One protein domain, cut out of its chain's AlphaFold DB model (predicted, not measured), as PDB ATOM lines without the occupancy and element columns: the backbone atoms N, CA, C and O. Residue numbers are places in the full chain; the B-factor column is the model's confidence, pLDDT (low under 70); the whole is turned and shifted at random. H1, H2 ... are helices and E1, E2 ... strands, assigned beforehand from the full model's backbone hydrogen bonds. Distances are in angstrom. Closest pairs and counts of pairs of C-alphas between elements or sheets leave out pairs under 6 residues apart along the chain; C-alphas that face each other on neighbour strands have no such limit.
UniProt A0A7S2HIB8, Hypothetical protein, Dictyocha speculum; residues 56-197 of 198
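AT A GLANCE: This is residues 56 to 197 of the 198 residues of the protein "Hypothetical protein" of Dictyocha speculum (UniProt A0A7S2HIB8). Five helices make an up-and-down bundle, each running against the one before it, with H3 in the middle, the pair H1 and H2 packed on one side of it and the pair H4 and H5 on the other. A small hairpin of strands, E1 and E2, extends the far end of H3, and the short helix H6 packs on the first half of H4. The 142 printed residues hold six named helices and two named strands, in the order H1 H2 H3 E1 E2 H4 H5 H6; the two strands are antiparallel and the class is mostly helix. The whole is compact, with a radius of gyration of the C-alphas of 15.4 A and spans of 47 by 36 by 20 A.

IN THESE COORDINATES: Find C-alpha 56 at (-56.563, -14.726, -80.268); from there H1 runs through residues 56 to 72, 23.7 A long. H2 is residues 81 to 96, 22.7 A. Look for C-alpha 101 at (-51.934, -22.363, -84.358), where H3 begins; it runs 25.6 A to residue 118. E1, residues 119 to 121, follows at once, and E2 is residues 128 to 130. H4, residues 146 to 164, is the longest helix at 26.4 A. H5, residues 170 to 185, measures 20.8 A and has a kink of 32 degrees near residue 177. H6, residues 189 to 196, ends at C-alpha 196, (-23.727, -20.039, -87.034).

HOW THE PARTS SIT: Start at H3, the hub, which touches four helices. It touches H1 at the C-alphas of Ala 62 and Ile 108, 6.2 A apart, at a shallow tilt of 15 degrees, the same way. It touches H2 at Ser 82 and Val 111, C-alphas 4.9 A apart, opposite ways at a shallow 20 degrees. Residues 109 to 117 alone touch H4, closest at the C-alphas of Ala 116 and Gln 151, 5.8 A, opposite ways at 8 degrees. H5 touches H3 at Cys 113 and Arg 180, C-alphas 6.3 A apart. H6 touches H4 at a steep tilt of 51 degrees, with the C-alphas of Lys 153 and Leu 196 closest, 5.7 A. In the hairpin E1 and E2, N 120 and O 129 are 2.9 A apart, within hydrogen-bond range. Every O i to N i+4 pair is within range in H1, H2, H3, H4 and H6; in H5 9 of 12 are. H1 and H4 are apart.

THE WHOLE: The C-alphas of Gly 97 and Glu 140, the two farthest apart, are 47.0 A from each other. The printed part has no cut. The link from E2 to H4, residues 131 to 145, is long. Confidence is under 70 at residues 56, 75, 122 to 126 and 129 to 135.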
ATOM      1  N   ASN A  56     -56.777 -16.107 -79.834       54.91
ATOM      2  CA  ASN A  56     -56.563 -14.726 -80.268       54.91
ATOM      3  C   ASN A  56     -55.097 -14.292 -80.139       54.91
ATOM      4  O   ASN A  56     -54.637 -13.531 -80.974       54.91
ATOM      5  N   SER A  57     -54.311 -14.814 -79.187       76.31
ATOM      6  CA  SER A  57     -52.970 -14.259 -78.941       76.31
ATOM      7  C   SER A  57     -51.996 -14.485 -80.099       76.31
ATOM      8  O   SER A  57     -51.173 -13.617 -80.375       76.31
ATOM      9  N   LEU A  58     -52.088 -15.624 -80.795       83.75
ATOM     10  CA  LEU A  58     -51.198 -15.928 -81.915       83.75
ATOM     11  C   LEU A  58     -51.658 -15.272 -83.223       83.75
ATOM     12  O   LEU A  58     -50.825 -14.841 -84.013       83.75
ATOM     13  N   LEU A  59     -52.970 -15.144 -83.435       84.75
ATOM     14  CA  LEU A  59     -53.514 -14.382 -84.563       84.75
ATOM     15  C   LEU A  59     -53.247 -12.881 -84.393       84.75
ATOM     16  O   LEU A  59     -52.894 -12.205 -85.358       84.75
ATOM     17  N   ASP A  60     -53.335 -12.371 -83.166       85.75
ATOM     18  CA  ASP A  60     -52.941 -11.005 -82.823       85.75
ATOM     19  C   ASP A  60     -51.429 -10.821 -82.999       85.75
ATOM     20  O   ASP A  60     -50.998  -9.820 -83.570       85.75
ATOM     21  N   ALA A  61     -50.613 -11.810 -82.612       86.19
ATOM     22  CA  ALA A  61     -49.176 -11.798 -82.886       86.19
ATOM     23  C   ALA A  61     -48.870 -11.813 -84.393       86.19
ATOM     24  O   ALA A  61     -47.974 -11.098 -84.837       86.19
ATOM     25  N   ALA A  62     -49.622 -12.571 -85.195       86.69
ATOM     26  CA  ALA A  62     -49.493 -12.578 -86.650       86.69
ATOM     27  C   ALA A  62     -49.821 -11.204 -87.252       86.69
ATOM     28  O   ALA A  62     -49.051 -10.690 -88.062       86.69
ATOM     29  N   ARG A  63     -50.915 -10.573 -86.810       87.69
ATOM     30  CA  ARG A  63     -51.289  -9.209 -87.223       87.69
ATOM     31  C   ARG A  63     -50.218  -8.196 -86.844       87.69
ATOM     32  O   ARG A  63     -49.756  -7.459 -87.709       87.69
ATOM     33  N   ALA A  64     -49.751  -8.237 -85.598       87.19
ATOM     34  CA  ALA A  64     -48.666  -7.383 -85.134       87.19
ATOM     35  C   ALA A  64     -47.376  -7.616 -85.936       87.19
ATOM     36  O   ALA A  64     -46.657  -6.670 -86.237       87.19
ATOM     37  N   THR A  65     -47.089  -8.858 -86.334       87.75
ATOM     38  CA  THR A  65     -45.930  -9.184 -87.180       87.75
ATOM     39  C   THR A  65     -46.068  -8.567 -88.571       87.75
ATOM     40  O   THR A  65     -45.099  -8.003 -89.077       87.75
ATOM     41  N   ILE A  66     -47.258  -8.615 -89.177       88.06
ATOM     42  CA  ILE A  66     -47.538  -7.973 -90.470       88.06
ATOM     43  C   ILE A  66     -47.376  -6.454 -90.360       88.06
ATOM     44  O   ILE A  66     -46.674  -5.852 -91.171       88.06
ATOM     45  N   GLU A  67     -47.988  -5.832 -89.353       88.38
ATOM     46  CA  GLU A  67     -47.924  -4.382 -89.138       88.38
ATOM     47  C   GLU A  67     -46.495  -3.912 -88.838       88.38
ATOM     48  O   GLU A  67     -46.027  -2.933 -89.423       88.38
ATOM     49  N   ASN A  68     -45.757  -4.644 -88.000       86.69
ATOM     50  CA  ASN A  68     -44.346  -4.375 -87.730       86.69
ATOM     51  C   ASN A  68     -43.498  -4.531 -88.993       86.69
ATOM     52  O   ASN A  68     -42.668  -3.677 -89.278       86.69
ATOM     53  N   SER A  69     -43.736  -5.578 -89.788       84.19
ATOM     54  CA  SER A  69     -43.025  -5.766 -91.055       84.19
ATOM     55  C   SER A  69     -43.285  -4.603 -92.006       84.19
ATOM     56  O   SER A  69     -42.345  -4.051 -92.557       84.19
ATOM     57  N   LYS A  70     -44.543  -4.177 -92.165       84.88
ATOM     58  CA  LYS A  70     -44.914  -3.072 -93.061       84.88
ATOM     59  C   LYS A  70     -44.411  -1.712 -92.589       84.88
ATOM     60  O   LYS A  70     -44.003  -0.909 -93.415       84.88
ATOM     61  N   SER A  71     -44.443  -1.451 -91.284       84.56
ATOM     62  CA  SER A  71     -43.996  -0.172 -90.712       84.56
ATOM     63  C   SER A  71     -42.479   0.003 -90.732       84.56
ATOM     64  O   SER A  71     -42.000   1.134 -90.754       84.56
ATOM     65  N   GLN A  72     -41.722  -1.098 -90.732       79.62
ATOM     66  CA  GLN A  72     -40.261  -1.061 -90.815       79.62
ATOM     67  C   GLN A  72     -39.748  -0.902 -92.247       79.62
ATOM     68  O   GLN A  72     -38.610  -0.477 -92.429       79.62
ATOM     69  N   LEU A  73     -40.556  -1.226 -93.257       79.19
ATOM     70  CA  LEU A  73     -40.174  -1.098 -94.660       79.19
ATOM     71  C   LEU A  73     -40.297   0.355 -95.125       79.19
ATOM     72  O   LEU A  73     -41.253   1.056 -94.791       79.19
ATOM     73  N   SER A  74     -39.342   0.794 -95.946       72.38
ATOM     74  CA  SER A  74     -39.487   2.043 -96.698       72.38
ATOM     75  C   SER A  74     -40.730   1.971 -97.606       72.38
ATOM     76  O   SER A  74     -40.997   0.905 -98.165       72.38
ATOM     77  N   PRO A  75     -41.487   3.067 -97.812       69.62
ATOM     78  CA  PRO A  75     -42.705   3.071 -98.633       69.62
ATOM     79  C   PRO A  75     -42.495   2.663-100.102       69.62
ATOM     80  O   PRO A  75     -43.463   2.360-100.795       69.62
ATOM     81  N   GLU A  76     -41.250   2.650-100.579       70.56
ATOM     82  CA  GLU A  76     -40.886   2.220-101.936       70.56
ATOM     83  C   GLU A  76     -40.523   0.727-102.024       70.56
ATOM     84  O   GLU A  76     -40.381   0.190-103.122       70.56
ATOM     85  N   LEU A  77     -40.377   0.046-100.883       73.25
ATOM     86  CA  LEU A  77     -39.923  -1.339-100.814       73.25
ATOM     87  C   LEU A  77     -41.086  -2.329-100.945       73.25
ATOM     88  O   LEU A  77     -42.155  -2.151-100.355       73.25
ATOM     89  N   GLN A  78     -40.862  -3.428-101.668       75.00
ATOM     90  CA  GLN A  78     -41.842  -4.511-101.719       75.00
ATOM     91  C   GLN A  78     -41.905  -5.263-100.389       75.00
ATOM     92  O   GLN A  78     -40.896  -5.572 -99.757       75.00
ATOM     93  N   THR A  79     -43.128  -5.584 -99.970       76.56
ATOM     94  CA  THR A  79     -43.373  -6.378 -98.766       76.56
ATOM     95  C   THR A  79     -42.860  -7.812 -98.966       76.56
ATOM     96  O   THR A  79     -43.073  -8.370-100.046       76.56
ATOM     97  N   PRO A  80     -42.212  -8.437 -97.960       79.12
ATOM     98  CA  PRO A  80     -41.724  -9.805 -98.079       79.12
ATOM     99  C   PRO A  80     -42.823 -10.780 -98.533       79.12
ATOM    100  O   PRO A  80     -43.963 -10.668 -98.067       79.12
ATOM    101  N   PRO A  81     -42.507 -11.776 -99.381       83.75
ATOM    102  CA  PRO A  81     -43.510 -12.691 -99.923       83.75
ATOM    103  C   PRO A  81     -44.237 -13.482 -98.824       83.75
ATOM    104  O   PRO A  81     -45.446 -13.690 -98.928       83.75
ATOM    105  N   SER A  82     -43.552 -13.824 -97.723       84.62
ATOM    106  CA  SER A  82     -44.186 -14.453 -96.551       84.62
ATOM    107  C   SER A  82     -45.298 -13.624 -95.914       84.62
ATOM    108  O   SER A  82     -46.227 -14.185 -95.342       84.62
ATOM    109  N   VAL A  83     -45.215 -12.291 -95.973       86.88
ATOM    110  CA  VAL A  83     -46.236 -11.420 -95.372       86.88
ATOM    111  C   VAL A  83     -47.536 -11.543 -96.154       86.88
ATOM    112  O   VAL A  83     -48.593 -11.689 -95.550       86.88
ATOM    113  N   ALA A  84     -47.460 -11.583 -97.486       88.00
ATOM    114  CA  ALA A  84     -48.632 -11.799 -98.330       88.00
ATOM    115  C   ALA A  84     -49.248 -13.197 -98.126       88.00
ATOM    116  O   ALA A  84     -50.467 -13.357 -98.208       88.00
ATOM    117  N   GLU A  85     -48.426 -14.219 -97.858       88.56
ATOM    118  CA  GLU A  85     -48.903 -15.561 -97.497       88.56
ATOM    119  C   GLU A  85     -49.631 -15.559 -96.147       88.56
ATOM    120  O   GLU A  85     -50.738 -16.095 -96.047       88.56
ATOM    121  N   LEU A  86     -49.055 -14.903 -95.135       87.62
ATOM    122  CA  LEU A  86     -49.655 -14.775 -93.809       87.62
ATOM    123  C   LEU A  86     -50.964 -13.970 -93.848       87.62
ATOM    124  O   LEU A  86     -51.937 -14.366 -93.213       87.62
ATOM    125  N   GLU A  87     -51.037 -12.892 -94.633       88.25
ATOM    126  CA  GLU A  87     -52.271 -12.117 -94.824       88.25
ATOM    127  C   GLU A  87     -53.392 -12.954 -95.436       88.25
ATOM    128  O   GLU A  87     -54.488 -13.020 -94.876       88.25
ATOM    129  N   LYS A  88     -53.107 -13.665 -96.533       88.06
ATOM    130  CA  LYS A  88     -54.084 -14.564 -97.169       88.06
ATOM    131  C   LYS A  88     -54.560 -15.655 -96.214       88.06
ATOM    132  O   LYS A  88     -55.735 -16.022 -96.225       88.06
ATOM    133  N   TYR A  89     -53.655 -16.181 -95.393       87.94
ATOM    134  CA  TYR A  89     -53.997 -17.173 -94.384       87.94
ATOM    135  C   TYR A  89     -54.922 -16.591 -93.304       87.94
ATOM    136  O   TYR A  89     -55.937 -17.205 -92.977       87.94
ATOM    137  N   LEU A  90     -54.635 -15.386 -92.801       86.44
ATOM    138  CA  LEU A  90     -55.491 -14.709 -91.822       86.44
ATOM    139  C   LEU A  90     -56.875 -14.372 -92.388       86.44
ATOM    140  O   LEU A  90     -57.873 -14.547 -91.693       86.44
ATOM    141  N   GLU A  91     -56.964 -13.933 -93.645       86.50
ATOM    142  CA  GLU A  91     -58.249 -13.710 -94.316       86.50
ATOM    143  C   GLU A  91     -59.066 -15.002 -94.397       86.50
ATOM    144  O   GLU A  91     -60.247 -15.020 -94.044       86.50
ATOM    145  N   LYS A  92     -58.428 -16.112 -94.792       85.56
ATOM    146  CA  LYS A  92     -59.070 -17.430 -94.822       85.56
ATOM    147  C   LYS A  92     -59.540 -17.853 -93.428       85.56
ATOM    148  O   LYS A  92     -60.665 -18.328 -93.300       85.56
ATOM    149  N   ALA A  93     -58.721 -17.647 -92.399       85.12
ATOM    150  CA  ALA A  93     -59.072 -17.962 -91.018       85.12
ATOM    151  C   ALA A  93     -60.299 -17.176 -90.535       85.12
ATOM    152  O   ALA A  93     -61.184 -17.746 -89.902       85.12
ATOM    153  N   VAL A  94     -60.396 -15.888 -90.881       83.25
ATOM    154  CA  VAL A  94     -61.555 -15.047 -90.539       83.25
ATOM    155  C   VAL A  94     -62.811 -15.486 -91.295       83.25
ATOM    156  O   VAL A  94     -63.891 -15.528 -90.710       83.25
ATOM    157  N   LEU A  95     -62.686 -15.818 -92.583       82.81
ATOM    158  CA  LEU A  95     -63.828 -16.176 -93.431       82.81
ATOM    159  C   LEU A  95     -64.356 -17.591 -93.172       82.81
ATOM    160  O   LEU A  95     -65.566 -17.806 -93.189       82.81
ATOM    161  N   MET A  96     -63.459 -18.558 -92.978       82.12
ATOM    162  CA  MET A  96     -63.801 -19.980 -92.859       82.12
ATOM    163  C   MET A  96     -63.848 -20.463 -91.405       82.12
ATOM    164  O   MET A  96     -64.355 -21.551 -91.150       82.12
ATOM    165  N   GLY A  97     -63.335 -19.677 -90.451       76.81
ATOM    166  CA  GLY A  97     -63.224 -20.085 -89.047       76.81
ATOM    167  C   GLY A  97     -62.204 -21.204 -88.812       76.81
ATOM    168  O   GLY A  97     -62.211 -21.825 -87.753       76.81
ATOM    169  N   GLU A  98     -61.346 -21.481 -89.795       75.00
ATOM    170  CA  GLU A  98     -60.296 -22.494 -89.724       75.00
ATOM    171  C   GLU A  98     -58.945 -21.805 -89.534       75.00
ATOM    172  O   GLU A  98     -58.389 -21.240 -90.475       75.00
ATOM    173  N   SER A  99     -58.410 -21.861 -88.314       80.25
ATOM    174  CA  SER A  99     -57.023 -21.501 -88.031       80.25
ATOM    175  C   SER A  99     -56.339 -22.615 -87.249       80.25
ATOM    176  O   SER A  99     -56.800 -23.052 -86.196       80.25
ATOM    177  N   SER A 100     -55.207 -23.073 -87.771       86.81
ATOM    178  CA  SER A 100     -54.239 -23.862 -87.024       86.81
ATOM    179  C   SER A 100     -53.211 -22.930 -86.382       86.81
ATOM    180  O   SER A 100     -52.626 -22.066 -87.045       86.81
ATOM    181  N   GLU A 101     -52.979 -23.098 -85.079       86.50
ATOM    182  CA  GLU A 101     -51.934 -22.363 -84.358       86.50
ATOM    183  C   GLU A 101     -50.544 -22.703 -84.916       86.50
ATOM    184  O   GLU A 101     -49.726 -21.808 -85.111       86.50
ATOM    185  N   GLN A 102     -50.310 -23.968 -85.270       87.88
ATOM    186  CA  GLN A 102     -49.033 -24.425 -85.822       87.88
ATOM    187  C   GLN A 102     -48.750 -23.820 -87.198       87.88
ATOM    188  O   GLN A 102     -47.648 -23.335 -87.443       87.88
ATOM    189  N   GLU A 103     -49.759 -23.764 -88.072       87.25
ATOM    190  CA  GLU A 103     -49.618 -23.133 -89.392       87.25
ATOM    191  C   GLU A 103     -49.385 -21.621 -89.259       87.25
ATOM    192  O   GLU A 103     -48.530 -21.056 -89.939       87.25
ATOM    193  N   THR A 104     -50.084 -20.968 -88.322       89.50
ATOM    194  CA  THR A 104     -49.880 -19.540 -88.030       89.50
ATOM    195  C   THR A 104     -48.446 -19.282 -87.563       89.50
ATOM    196  O   THR A 104     -47.788 -18.362 -88.042       89.50
ATOM    197  N   ALA A 105     -47.943 -20.113 -86.649       89.69
ATOM    198  CA  ALA A 105     -46.587 -20.013 -86.129       89.69
ATOM    199  C   ALA A 105     -45.529 -20.253 -87.219       89.69
ATOM    200  O   ALA A 105     -44.560 -19.497 -87.300       89.69
ATOM    201  N   ALA A 106     -45.732 -21.247 -88.088       89.75
ATOM    202  CA  ALA A 106     -44.847 -21.525 -89.217       89.75
ATOM    203  C   ALA A 106     -44.778 -20.345 -90.202       89.75
ATOM    204  O   ALA A 106     -43.691 -19.982 -90.655       89.75
ATOM    205  N   LEU A 107     -45.914 -19.699 -90.486       90.00
ATOM    206  CA  LEU A 107     -45.971 -18.518 -91.348       90.00
ATOM    207  C   LEU A 107     -45.334 -17.280 -90.699       90.00
ATOM    208  O   LEU A 107     -44.627 -16.537 -91.375       90.00
ATOM    209  N   ILE A 108     -45.510 -17.072 -89.389       90.38
ATOM    210  CA  ILE A 108     -44.781 -16.018 -88.658       90.38
ATOM    211  C   ILE A 108     -43.270 -16.259 -88.763       90.38
ATOM    212  O   ILE A 108     -42.513 -15.345 -89.088       90.38
ATOM    213  N   PHE A 109     -42.825 -17.497 -88.541       92.19
ATOM    214  CA  PHE A 109     -41.416 -17.856 -88.660       92.19
ATOM    215  C   PHE A 109     -40.876 -17.641 -90.084       92.19
ATOM    216  O   PHE A 109     -39.766 -17.134 -90.256       92.19
ATOM    217  N   ALA A 110     -41.677 -17.943 -91.108       90.56
ATOM    218  CA  ALA A 110     -41.341 -17.661 -92.500       90.56
ATOM    219  C   ALA A 110     -41.121 -16.160 -92.760       90.56
ATOM    220  O   ALA A 110     -40.128 -15.793 -93.394       90.56
ATOM    221  N   VAL A 111     -41.982 -15.290 -92.208       90.56
ATOM    222  CA  VAL A 111     -41.800 -13.829 -92.274       90.56
ATOM    223  C   VAL A 111     -40.475 -13.418 -91.640       90.56
ATOM    224  O   VAL A 111     -39.730 -12.655 -92.248       90.56
ATOM    225  N   MET A 112     -40.136 -13.965 -90.472       90.06
ATOM    226  CA  MET A 112     -38.861 -13.668 -89.809       90.06
ATOM    227  C   MET A 112     -37.652 -14.105 -90.648       90.06
ATOM    228  O   MET A 112     -36.656 -13.386 -90.712       90.06
ATOM    229  N   CYS A 113     -37.735 -15.261 -91.316       90.12
ATOM    230  CA  CYS A 113     -36.682 -15.738 -92.217       90.12
ATOM    231  C   CYS A 113     -36.499 -14.805 -93.416       90.12
ATOM    232  O   CYS A 113     -35.372 -14.444 -93.753       90.12
ATOM    233  N   ASP A 114     -37.597 -14.391 -94.051       88.31
ATOM    234  CA  ASP A 114     -37.552 -13.432 -95.155       88.31
ATOM    235  C   ASP A 114     -37.004 -12.079 -94.687       88.31
ATOM    236  O   ASP A 114     -36.168 -11.495 -95.366       88.31
ATOM    237  N   GLN A 115     -37.398 -11.606 -93.502       86.25
ATOM    238  CA  GLN A 115     -36.870 -10.370 -92.925       86.25
ATOM    239  C   GLN A 115     -35.361 -10.421 -92.706       86.25
ATOM    240  O   GLN A 115     -34.661  -9.490 -93.088       86.25
ATOM    241  N   ALA A 116     -34.857 -11.516 -92.138       86.06
ATOM    242  CA  ALA A 116     -33.433 -11.674 -91.870       86.06
ATOM    243  C   ALA A 116     -32.582 -11.867 -93.133       86.06
ATOM    244  O   ALA A 116     -31.379 -11.641 -93.075       86.06
ATOM    245  N   THR A 117     -33.173 -12.308 -94.248       83.38
ATOM    246  CA  THR A 117     -32.429 -12.629 -95.480       83.38
ATOM    247  C   THR A 117     -32.574 -11.583 -96.577       83.38
ATOM    248  O   THR A 117     -31.633 -11.376 -97.334       83.38
ATOM    249  N   LEU A 118     -33.728 -10.923 -96.681       81.25
ATOM    250  CA  LEU A 118     -34.027  -9.985 -97.765       81.25
ATOM    251  C   LEU A 118     -33.780  -8.528 -97.379       81.25
ATOM    252  O   LEU A 118     -33.556  -7.700 -98.262       81.25
ATOM    253  N   PHE A 119     -33.808  -8.207 -96.086       79.25
ATOM    254  CA  PHE A 119     -33.775  -6.828 -95.620       79.25
ATOM    255  C   PHE A 119     -32.668  -6.600 -94.598       79.25
ATOM    256  O   PHE A 119     -32.300  -7.482 -93.822       79.25
ATOM    257  N   ARG A 120     -32.150  -5.375 -94.577       75.06
ATOM    258  CA  ARG A 120     -31.237  -4.892 -93.545       75.06
ATOM    259  C   ARG A 120     -31.731  -3.586 -92.984       75.06
ATOM    260  O   ARG A 120     -32.334  -2.790 -93.688       75.06
ATOM    261  N   GLN A 121     -31.425  -3.351 -91.717       70.56
ATOM    262  CA  GLN A 121     -31.639  -2.038 -91.142       70.56
ATOM    263  C   GLN A 121     -30.578  -1.077 -91.683       70.56
ATOM    264  O   GLN A 121     -29.378  -1.311 -91.523       70.56
ATOM    265  N   ASP A 122     -31.033  -0.011 -92.322       69.62
ATOM    266  CA  ASP A 122     -30.199   1.108 -92.719       69.62
ATOM    267  C   ASP A 122     -29.803   1.910 -91.470       69.62
ATOM    268  O   ASP A 122     -30.650   2.342 -90.684       69.62
ATOM    269  N   GLY A 123     -28.495   2.089 -91.274       66.50
ATOM    270  CA  GLY A 123     -27.942   2.816 -90.135       66.50
ATOM    271  C   GLY A 123     -28.207   4.324 -90.171       66.50
ATOM    272  O   GLY A 123     -28.120   4.963 -89.124       66.50
ATOM    273  N   GLU A 124     -28.538   4.892 -91.335       67.50
ATOM    274  CA  GLU A 124     -28.803   6.327 -91.486       67.50
ATOM    275  C   GLU A 124     -30.283   6.666 -91.301       67.50
ATOM    276  O   GLU A 124     -30.623   7.617 -90.597       67.50
ATOM    277  N   THR A 125     -31.172   5.883 -91.914       66.38
ATOM    278  CA  THR A 125     -32.619   6.157 -91.899       66.38
ATOM    279  C   THR A 125     -33.374   5.385 -90.816       66.38
ATOM    280  O   THR A 125     -34.494   5.755 -90.468       66.38
ATOM    281  N   GLY A 126     -32.777   4.323 -90.262       67.25
ATOM    282  CA  GLY A 126     -33.398   3.441 -89.269       67.25
ATOM    283  C   GLY A 126     -34.444   2.478 -89.840       67.25
ATOM    284  O   GLY A 126     -34.892   1.588 -89.107       67.25
ATOM    285  N   TYR A 127     -34.807   2.623 -91.119       74.31
ATOM    286  CA  TYR A 127     -35.733   1.750 -91.842       74.31
ATOM    287  C   TYR A 127     -35.038   0.498 -92.374       74.31
ATOM    288  O   TYR A 127     -33.815   0.428 -92.481       74.31
ATOM    289  N   MET A 128     -35.835  -0.504 -92.735       70.44
ATOM    290  CA  MET A 128     -35.367  -1.642 -93.507       70.44
ATOM    291  C   MET A 128     -35.211  -1.253 -94.979       70.44
ATOM    292  O   MET A 128     -36.170  -0.828 -95.625       70.44
ATOM    293  N   SER A 129     -34.002  -1.422 -95.502       68.50
ATOM    294  CA  SER A 129     -33.679  -1.364 -96.925       68.50
ATOM    295  C   SER A 129     -33.450  -2.779 -97.459       68.50
ATOM    296  O   SER A 129     -33.154  -3.711 -96.703       68.50
ATOM    297  N   GLU A 130     -33.634  -2.974 -98.766       66.69
ATOM    298  CA  GLU A 130     -33.302  -4.254 -99.393       66.69
ATOM    299  C   GLU A 130     -31.817  -4.558 -99.175       66.69
ATOM    300  O   GLU A 130     -30.956  -3.681 -99.284       66.69
ATOM    301  N   SER A 131     -31.501  -5.826 -98.924       61.19
ATOM    302  CA  SER A 131     -30.127  -6.307 -98.774       61.19
ATOM    303  C   SER A 131     -29.382  -6.373-100.123       61.19
ATOM    304  O   SER A 131     -28.608  -7.300-100.354       61.19
ATOM    305  N   ILE A 132     -29.585  -5.388-101.012       55.72
ATOM    306  CA  ILE A 132     -29.013  -5.280-102.372       55.72
ATOM    307  C   ILE A 132     -27.480  -5.391-102.348       55.72
ATOM    308  O   ILE A 132     -26.867  -5.806-103.328       55.72
ATOM    309  N   SER A 133     -26.843  -5.043-101.228       55.62
ATOM    310  CA  SER A 133     -25.392  -5.132-101.057       55.62
ATOM    311  C   SER A 133     -24.858  -6.549-100.823       55.62
ATOM    312  O   SER A 133     -23.652  -6.749-100.967       55.62
ATOM    313  N   LEU A 134     -25.710  -7.527-100.491       62.16
ATOM    314  CA  LEU A 134     -25.309  -8.923-100.341       62.16
ATOM    315  C   LEU A 134     -25.734  -9.741-101.553       62.16
ATOM    316  O   LEU A 134     -26.918  -9.999-101.774       62.16
ATOM    317  N   ASP A 135     -24.747 -10.231-102.295       67.00
ATOM    318  CA  ASP A 135     -24.990 -11.271-103.280       67.00
ATOM    319  C   ASP A 135     -25.079 -12.618-102.558       67.00
ATOM    320  O   ASP A 135     -24.079 -13.306-102.348       67.00
ATOM    321  N   LEU A 136     -26.298 -12.996-102.179       70.75
ATOM    322  CA  LEU A 136     -26.594 -14.271-101.525       70.75
ATOM    323  C   LEU A 136     -26.203 -15.496-102.379       70.75
ATOM    324  O   LEU A 136     -26.008 -16.582-101.843       70.75
ATOM    325  N   SER A 137     -25.997 -15.326-103.693       70.81
ATOM    326  CA  SER A 137     -25.445 -16.385-104.549       70.81
ATOM    327  C   SER A 137     -23.929 -16.575-104.389       70.81
ATOM    328  O   SER A 137     -23.376 -17.579-104.841       70.81
ATOM    329  N   ARG A 138     -23.245 -15.631-103.728       73.06
ATOM    330  CA  ARG A 138     -21.802 -15.639-103.464       73.06
ATOM    331  C   ARG A 138     -21.543 -15.589-101.960       73.06
ATOM    332  O   ARG A 138     -21.521 -14.497-101.384       73.06
ATOM    333  N   PRO A 139     -21.251 -16.738-101.330       72.06
ATOM    334  CA  PRO A 139     -21.038 -16.810 -99.888       72.06
ATOM    335  C   PRO A 139     -19.959 -15.863 -99.350       72.06
ATOM    336  O   PRO A 139     -20.098 -15.321 -98.261       72.06
ATOM    337  N   GLU A 140     -18.921 -15.591-100.140       75.38
ATOM    338  CA  GLU A 140     -17.847 -14.631 -99.831       75.38
ATOM    339  C   GLU A 140     -18.368 -13.214 -99.506       75.38
ATOM    340  O   GLU A 140     -17.714 -12.466 -98.790       75.38
ATOM    341  N   SER A 141     -19.540 -12.820-100.027       72.69
ATOM    342  CA  SER A 141     -20.072 -11.460 -99.859       72.69
ATOM    343  C   SER A 141     -20.703 -11.204 -98.486       72.69
ATOM    344  O   SER A 141     -20.794 -10.051 -98.068       72.69
ATOM    345  N   PHE A 142     -21.128 -12.257 -97.780       77.25
ATOM    346  CA  PHE A 142     -21.842 -12.150 -96.503       77.25
ATOM    347  C   PHE A 142     -21.264 -13.014 -95.380       77.25
ATOM    348  O   PHE A 142     -21.635 -12.811 -94.225       77.25
ATOM    349  N   LYS A 143     -20.382 -13.979 -95.679       76.62
ATOM    350  CA  LYS A 143     -19.827 -14.922 -94.691       76.62
ATOM    351  C   LYS A 143     -19.160 -14.232 -93.501       76.62
ATOM    352  O   LYS A 143     -19.324 -14.707 -92.378       76.62
ATOM    353  N   ASP A 144     -18.485 -13.112 -93.757       80.94
ATOM    354  CA  ASP A 144     -17.777 -12.313 -92.749       80.94
ATOM    355  C   ASP A 144     -18.635 -11.177 -92.165       80.94
ATOM    356  O   ASP A 144     -18.195 -10.440 -91.278       80.94
ATOM    357  N   ASP A 145     -19.878 -11.019 -92.630       82.88
ATOM    358  CA  ASP A 145     -20.776 -10.010 -92.088       82.88
ATOM    359  C   ASP A 145     -21.384 -10.478 -90.762       82.88
ATOM    360  O   ASP A 145     -22.380 -11.206 -90.693       82.88
ATOM    361  N   MET A 146     -20.777 -10.006 -89.677       86.25
ATOM    362  CA  MET A 146     -21.170 -10.352 -88.313       86.25
ATOM    363  C   MET A 146     -22.598  -9.921 -87.959       86.25
ATOM    364  O   MET A 146     -23.240 -10.574 -87.134       86.25
ATOM    365  N   MET A 147     -23.115  -8.840 -88.553       83.94
ATOM    366  CA  MET A 147     -24.480  -8.379 -88.279       83.94
ATOM    367  C   MET A 147     -25.498  -9.298 -88.946       83.94
ATOM    368  O   MET A 147     -26.449  -9.731 -88.291       83.94
ATOM    369  N   PHE A 148     -25.253  -9.660 -90.205       84.75
ATOM    370  CA  PHE A 148     -26.080 -10.614 -90.935       84.75
ATOM    371  C   PHE A 148     -26.061 -11.997 -90.276       84.75
ATOM    372  O   PHE A 148     -27.115 -12.541 -89.944       84.75
ATOM    373  N   LYS A 149     -24.870 -12.522 -89.961       88.25
ATOM    374  CA  LYS A 149     -24.715 -13.794 -89.239       88.25
ATOM    375  C   LYS A 149     -25.464 -13.784 -87.903       88.25
ATOM    376  O   LYS A 149     -26.145 -14.752 -87.570       88.25
ATOM    377  N   LYS A 150     -25.418 -12.679 -87.149       88.75
ATOM    378  CA  LYS A 150     -26.158 -12.536 -85.883       88.75
ATOM    379  C   LYS A 150     -27.677 -12.540 -86.080       88.75
ATOM    380  O   LYS A 150     -28.380 -13.150 -85.272       88.75
ATOM    381  N   GLN A 151     -28.186 -11.884 -87.122       88.06
ATOM    382  CA  GLN A 151     -29.615 -11.891 -87.456       88.06
ATOM    383  C   GLN A 151     -30.090 -13.294 -87.847       88.06
ATOM    384  O   GLN A 151     -31.072 -13.782 -87.288       88.06
ATOM    385  N   VAL A 152     -29.351 -13.979 -88.726       90.06
ATOM    386  CA  VAL A 152     -29.667 -15.356 -89.129       90.06
ATOM    387  C   VAL A 152     -29.607 -16.305 -87.927       90.06
ATOM    388  O   VAL A 152     -30.551 -17.062 -87.701       90.06
ATOM    389  N   LYS A 153     -28.566 -16.201 -87.085       92.12
ATOM    390  CA  LYS A 153     -28.437 -16.987 -85.843       92.12
ATOM    391  C   LYS A 153     -29.624 -16.780 -84.910       92.12
ATOM    392  O   LYS A 153     -30.116 -17.745 -84.321       92.12
ATOM    393  N   TYR A 154     -30.086 -15.538 -84.763       91.56
ATOM    394  CA  TYR A 154     -31.251 -15.219 -83.942       91.56
ATOM    395  C   TYR A 154     -32.508 -15.919 -84.460       91.56
ATOM    396  O   TYR A 154     -33.180 -16.589 -83.674       91.56
ATOM    397  N   VAL A 155     -32.798 -15.813 -85.762       92.31
ATOM    398  CA  VAL A 155     -33.980 -16.452 -86.359       92.31
ATOM    399  C   VAL A 155     -33.891 -17.968 -86.230       92.31
ATOM    400  O   VAL A 155     -34.821 -18.580 -85.713       92.31
ATOM    401  N   TYR A 156     -32.757 -18.570 -86.586       93.00
ATOM    402  CA  TYR A 156     -32.547 -20.014 -86.467       93.00
ATOM    403  C   TYR A 156     -32.766 -20.517 -85.028       93.00
ATOM    404  O   TYR A 156     -33.563 -21.426 -84.781       93.00
ATOM    405  N   SER A 157     -32.158 -19.839 -84.048       93.12
ATOM    406  CA  SER A 157     -32.338 -20.142 -82.621       93.12
ATOM    407  C   SER A 157     -33.785 -19.957 -82.156       93.12
ATOM    408  O   SER A 157     -34.267 -20.694 -81.294       93.12
ATOM    409  N   TYR A 158     -34.483 -18.947 -82.681       93.19
ATOM    410  CA  TYR A 158     -35.880 -18.691 -82.351       93.19
ATOM    411  C   TYR A 158     -36.789 -19.799 -82.892       93.19
ATOM    412  O   TYR A 158     -37.611 -20.317 -82.139       93.19
ATOM    413  N   GLY A 159     -36.569 -20.245 -84.132       91.19
ATOM    414  CA  GLY A 159     -37.267 -21.389 -84.719       91.19
ATOM    415  C   GLY A 159     -37.107 -22.657 -83.879       91.19
ATOM    416  O   GLY A 159     -38.102 -23.283 -83.510       91.19
ATOM    417  N   MET A 160     -35.877 -22.978 -83.455       91.69
ATOM    418  CA  MET A 160     -35.635 -24.106 -82.543       91.69
ATOM    419  C   MET A 160     -36.411 -23.979 -81.226       91.69
ATOM    420  O   MET A 160     -36.975 -24.962 -80.745       91.69
ATOM    421  N   LYS A 161     -36.495 -22.775 -80.641       91.75
ATOM    422  CA  LYS A 161     -37.309 -22.532 -79.434       91.75
ATOM    423  C   LYS A 161     -38.800 -22.742 -79.685       91.75
ATOM    424  O   LYS A 161     -39.473 -23.287 -78.811       91.75
ATOM    425  N   MET A 162     -39.311 -22.353 -80.852       89.75
ATOM    426  CA  MET A 162     -40.709 -22.589 -81.227       89.75
ATOM    427  C   MET A 162     -41.009 -24.088 -81.357       89.75
ATOM    428  O   MET A 162     -42.023 -24.544 -80.828       89.75
ATOM    429  N   ALA A 163     -40.108 -24.862 -81.969       90.75
ATOM    430  CA  ALA A 163     -40.249 -26.317 -82.054       90.75
ATOM    431  C   ALA A 163     -40.149 -27.002 -80.681       90.75
ATOM    432  O   ALA A 163     -40.995 -27.826 -80.344       90.75
ATOM    433  N   MET A 164     -39.187 -26.613 -79.836       90.25
ATOM    434  CA  MET A 164     -39.090 -27.123 -78.455       90.25
ATOM    435  C   MET A 164     -40.341 -26.805 -77.621       90.25
ATOM    436  O   MET A 164     -40.703 -27.567 -76.726       90.25
ATOM    437  N   GLY A 165     -41.016 -25.693 -77.920       90.25
ATOM    438  CA  GLY A 165     -42.294 -25.315 -77.321       90.25
ATOM    439  C   GLY A 165     -43.519 -26.031 -77.903       90.25
ATOM    440  O   GLY A 165     -44.626 -25.744 -77.453       90.25
ATOM    441  N   ASN A 166     -43.350 -26.938 -78.875       89.19
ATOM    442  CA  ASN A 166     -44.419 -27.564 -79.671       89.19
ATOM    443  C   ASN A 166     -45.326 -26.559 -80.408       89.19
ATOM    444  O   ASN A 166     -46.488 -26.860 -80.691       89.19
ATOM    445  N   LEU A 167     -44.817 -25.359 -80.701       89.00
ATOM    446  CA  LEU A 167     -45.568 -24.314 -81.400       89.00
ATOM    447  C   LEU A 167     -45.497 -24.480 -82.925       89.00
ATOM    448  O   LEU A 167     -46.422 -24.086 -83.621       89.00
ATOM    449  N   ILE A 168     -44.418 -25.082 -83.429       90.69
ATOM    450  CA  ILE A 168     -44.240 -25.486 -84.830       90.69
ATOM    451  C   ILE A 168     -43.813 -26.954 -84.820       90.69
ATOM    452  O   ILE A 168     -43.030 -27.355 -83.954       90.69
ATOM    453  N   ASP A 169     -44.321 -27.751 -85.760       91.62
ATOM    454  CA  ASP A 169     -43.834 -29.115 -85.951       91.62
ATOM    455  C   ASP A 169     -42.364 -29.115 -86.408       91.62
ATOM    456  O   ASP A 169     -41.912 -28.236 -87.144       91.62
ATOM    457  N   ILE A 170     -41.581 -30.093 -85.953       89.56
ATOM    458  CA  ILE A 170     -40.148 -30.150 -86.265       89.56
ATOM    459  C   ILE A 170     -39.914 -30.300 -87.772       89.56
ATOM    460  O   ILE A 170     -38.952 -29.730 -88.294       89.56
ATOM    461  N   ASP A 171     -40.759 -31.051 -88.474       90.69
ATOM    462  CA  ASP A 171     -40.595 -31.273 -89.907       90.69
ATOM    463  C   ASP A 171     -40.996 -30.027 -90.709       90.69
ATOM    464  O   ASP A 171     -40.290 -29.661 -91.654       90.69
ATOM    465  N   ASP A 172     -42.026 -29.300 -90.266       88.19
ATOM    466  CA  ASP A 172     -42.404 -27.999 -90.835       88.19
ATOM    467  C   ASP A 172     -41.311 -26.945 -90.618       88.19
ATOM    468  O   ASP A 172     -40.972 -26.185 -91.532       88.19
ATOM    469  N   LEU A 173     -40.701 -26.921 -89.426       89.88
ATOM    470  CA  LEU A 173     -39.574 -26.037 -89.135       89.88
ATOM    471  C   LEU A 173     -38.387 -26.347 -90.052       89.88
ATOM    472  O   LEU A 173     -37.827 -25.429 -90.651       89.88
ATOM    473  N   LYS A 174     -38.005 -27.624 -90.177       89.12
ATOM    474  CA  LYS A 174     -36.896 -28.045 -91.048       89.12
ATOM    475  C   LYS A 174     -37.140 -27.643 -92.495       89.12
ATOM    476  O   LYS A 174     -36.235 -27.099 -93.119       89.12
ATOM    477  N   ALA A 175     -38.344 -27.882 -93.016       89.62
ATOM    478  CA  ALA A 175     -38.702 -27.487 -94.375       89.62
ATOM    479  C   ALA A 175     -38.575 -25.968 -94.562       89.62
ATOM    480  O   ALA A 175     -37.935 -25.512 -95.506       89.62
ATOM    481  N   CYS A 176     -39.091 -25.180 -93.614       88.25
ATOM    482  CA  CYS A 176     -39.010 -23.722 -93.670       88.25
ATOM    483  C   CYS A 176     -37.558 -23.214 -93.623       88.25
ATOM    484  O   CYS A 176     -37.178 -22.352 -94.416       88.25
ATOM    485  N   VAL A 177     -36.720 -23.780 -92.747       89.31
ATOM    486  CA  VAL A 177     -35.288 -23.451 -92.681       89.31
ATOM    487  C   VAL A 177     -34.591 -23.803 -93.994       89.31
ATOM    488  O   VAL A 177     -33.844 -22.977 -94.514       89.31
ATOM    489  N   LEU A 178     -34.836 -24.991 -94.548       88.00
ATOM    490  CA  LEU A 178     -34.194 -25.419 -95.790       88.00
ATOM    491  C   LEU A 178     -34.577 -24.516 -96.969       88.00
ATOM    492  O   LEU A 178     -33.701 -24.024 -97.679       88.00
ATOM    493  N   ASP A 179     -35.868 -24.234 -97.133       86.94
ATOM    494  CA  ASP A 179     -36.378 -23.485 -98.282       86.94
ATOM    495  C   ASP A 179     -36.082 -21.979 -98.203       86.94
ATOM    496  O   ASP A 179     -35.937 -21.322 -99.235       86.94
ATOM    497  N   ARG A 180     -36.007 -21.404 -96.993       84.50
ATOM    498  CA  ARG A 180     -35.941 -19.940 -96.809       84.50
ATOM    499  C   ARG A 180     -34.629 -19.426 -96.242       84.50
ATOM    500  O   ARG A 180     -34.254 -18.301 -96.566       84.50
ATOM    501  N   LEU A 181     -33.956 -20.194 -95.391       86.00
ATOM    502  CA  LEU A 181     -32.665 -19.813 -94.817       86.00
ATOM    503  C   LEU A 181     -31.534 -20.472 -95.600       86.00
ATOM    504  O   LEU A 181     -30.779 -19.769 -96.268       86.00
ATOM    505  N   ALA A 182     -31.469 -21.805 -95.582       85.88
ATOM    506  CA  ALA A 182     -30.383 -22.582 -96.174       85.88
ATOM    507  C   ALA A 182     -30.243 -22.329 -97.679       85.88
ATOM    508  O   ALA A 182     -29.161 -21.996 -98.157       85.88
ATOM    509  N   ALA A 183     -31.356 -22.377 -98.421       85.38
ATOM    510  CA  ALA A 183     -31.369 -22.102 -99.857       85.38
ATOM    511  C   ALA A 183     -30.879 -20.689-100.210       85.38
ATOM    512  O   ALA A 183     -30.341 -20.480-101.295       85.38
ATOM    513  N   ARG A 184     -31.052 -19.718 -99.302       82.50
ATOM    514  CA  ARG A 184     -30.620 -18.334 -99.520       82.50
ATOM    515  C   ARG A 184     -29.157 -18.118 -99.165       82.50
ATOM    516  O   ARG A 184     -28.479 -17.420 -99.897       82.50
ATOM    517  N   VAL A 185     -28.660 -18.714 -98.084       82.31
ATOM    518  CA  VAL A 185     -27.235 -18.609 -97.718       82.31
ATOM    519  C   VAL A 185     -26.356 -19.644 -98.431       82.31
ATOM    520  O   VAL A 185     -25.137 -19.618 -98.297       82.31
ATOM    521  N   GLY A 186     -26.951 -20.569 -99.184       83.31
ATOM    522  CA  GLY A 186     -26.225 -21.620 -99.896       83.31
ATOM    523  C   GLY A 186     -25.480 -22.588 -98.971       83.31
ATOM    524  O   GLY A 186     -24.466 -23.137 -99.388       83.31
ATOM    525  N   MET A 187     -25.952 -22.760 -97.732       84.88
ATOM    526  CA  MET A 187     -25.408 -23.686 -96.729       84.88
ATOM    527  C   MET A 187     -26.564 -24.451 -96.104       84.88
ATOM    528  O   MET A 187     -27.574 -23.835 -95.765       84.88
ATOM    529  N   ASP A 188     -26.420 -25.756 -95.906       85.81
ATOM    530  CA  ASP A 188     -27.432 -26.588 -95.260       85.81
ATOM    531  C   ASP A 188     -26.881 -27.340 -94.040       85.81
ATOM    532  O   ASP A 188     -25.676 -27.370 -93.784       85.81
ATOM    533  N   GLY A 189     -27.802 -27.894 -93.244       83.75
ATOM    534  CA  GLY A 189     -27.509 -28.797 -92.128       83.75
ATOM    535  C   GLY A 189     -26.310 -28.379 -91.272       83.75
ATOM    536  O   GLY A 189     -26.311 -27.313 -90.661       83.75
ATOM    537  N   GLY A 190     -25.285 -29.235 -91.252       87.88
ATOM    538  CA  GLY A 190     -24.092 -29.035 -90.431       87.88
ATOM    539  C   GLY A 190     -23.218 -27.852 -90.856       87.88
ATOM    540  O   GLY A 190     -22.603 -27.237 -89.994       87.88
ATOM    541  N   GLU A 191     -23.191 -27.490 -92.143       88.25
ATOM    542  CA  GLU A 191     -22.437 -26.311 -92.602       88.25
ATOM    543  C   GLU A 191     -23.082 -25.019 -92.093       88.25
ATOM    544  O   GLU A 191     -22.389 -24.081 -91.693       88.25
ATOM    545  N   LEU A 192     -24.419 -24.984 -92.071       87.62
ATOM    546  CA  LEU A 192     -25.169 -23.873 -91.497       87.62
ATOM    547  C   LEU A 192     -24.936 -23.780 -89.983       87.62
ATOM    548  O   LEU A 192     -24.678 -22.688 -89.481       87.62
ATOM    549  N   ASP A 193     -24.987 -24.904 -89.267       89.06
ATOM    550  CA  ASP A 193     -24.738 -24.946 -87.820       89.06
ATOM    551  C   ASP A 193     -23.310 -24.482 -87.476       89.06
ATOM    552  O   ASP A 193     -23.126 -23.637 -86.596       89.06
ATOM    553  N   GLU A 194     -22.303 -24.950 -88.223       91.62
ATOM    554  CA  GLU A 194     -20.906 -24.539 -88.051       91.62
ATOM    555  C   GLU A 194     -20.723 -23.043 -88.331       91.62
ATOM    556  O   GLU A 194     -20.135 -22.323 -87.518       91.62
ATOM    557  N   TRP A 195     -21.281 -22.536 -89.438       88.38
ATOM    558  CA  TRP A 195     -21.217 -21.108 -89.747       88.38
ATOM    559  C   TRP A 195     -21.908 -20.267 -88.678       88.38
ATOM    560  O   TRP A 195     -21.412 -19.192 -88.345       88.38
ATOM    561  N   LEU A 196     -23.014 -20.737 -88.102       89.00
ATOM    562  CA  LEU A 196     -23.727 -20.039 -87.034       89.00
ATOM    563  C   LEU A 196     -23.094 -20.221 -85.647       89.00
ATOM    564  O   LEU A 196     -23.508 -19.516 -84.723       89.00
ATOM    565  N   GLU A 197     -22.083 -21.078 -85.491       90.38
ATOM    566  CA  GLU A 197     -21.477 -21.451 -84.203       90.38
ATOM    567  C   GLU A 197     -22.542 -21.941 -83.205       90.38
ATOM    568  O   GLU A 197     -22.736 -21.341 -82.135       90.38
TER     569      GLU A 197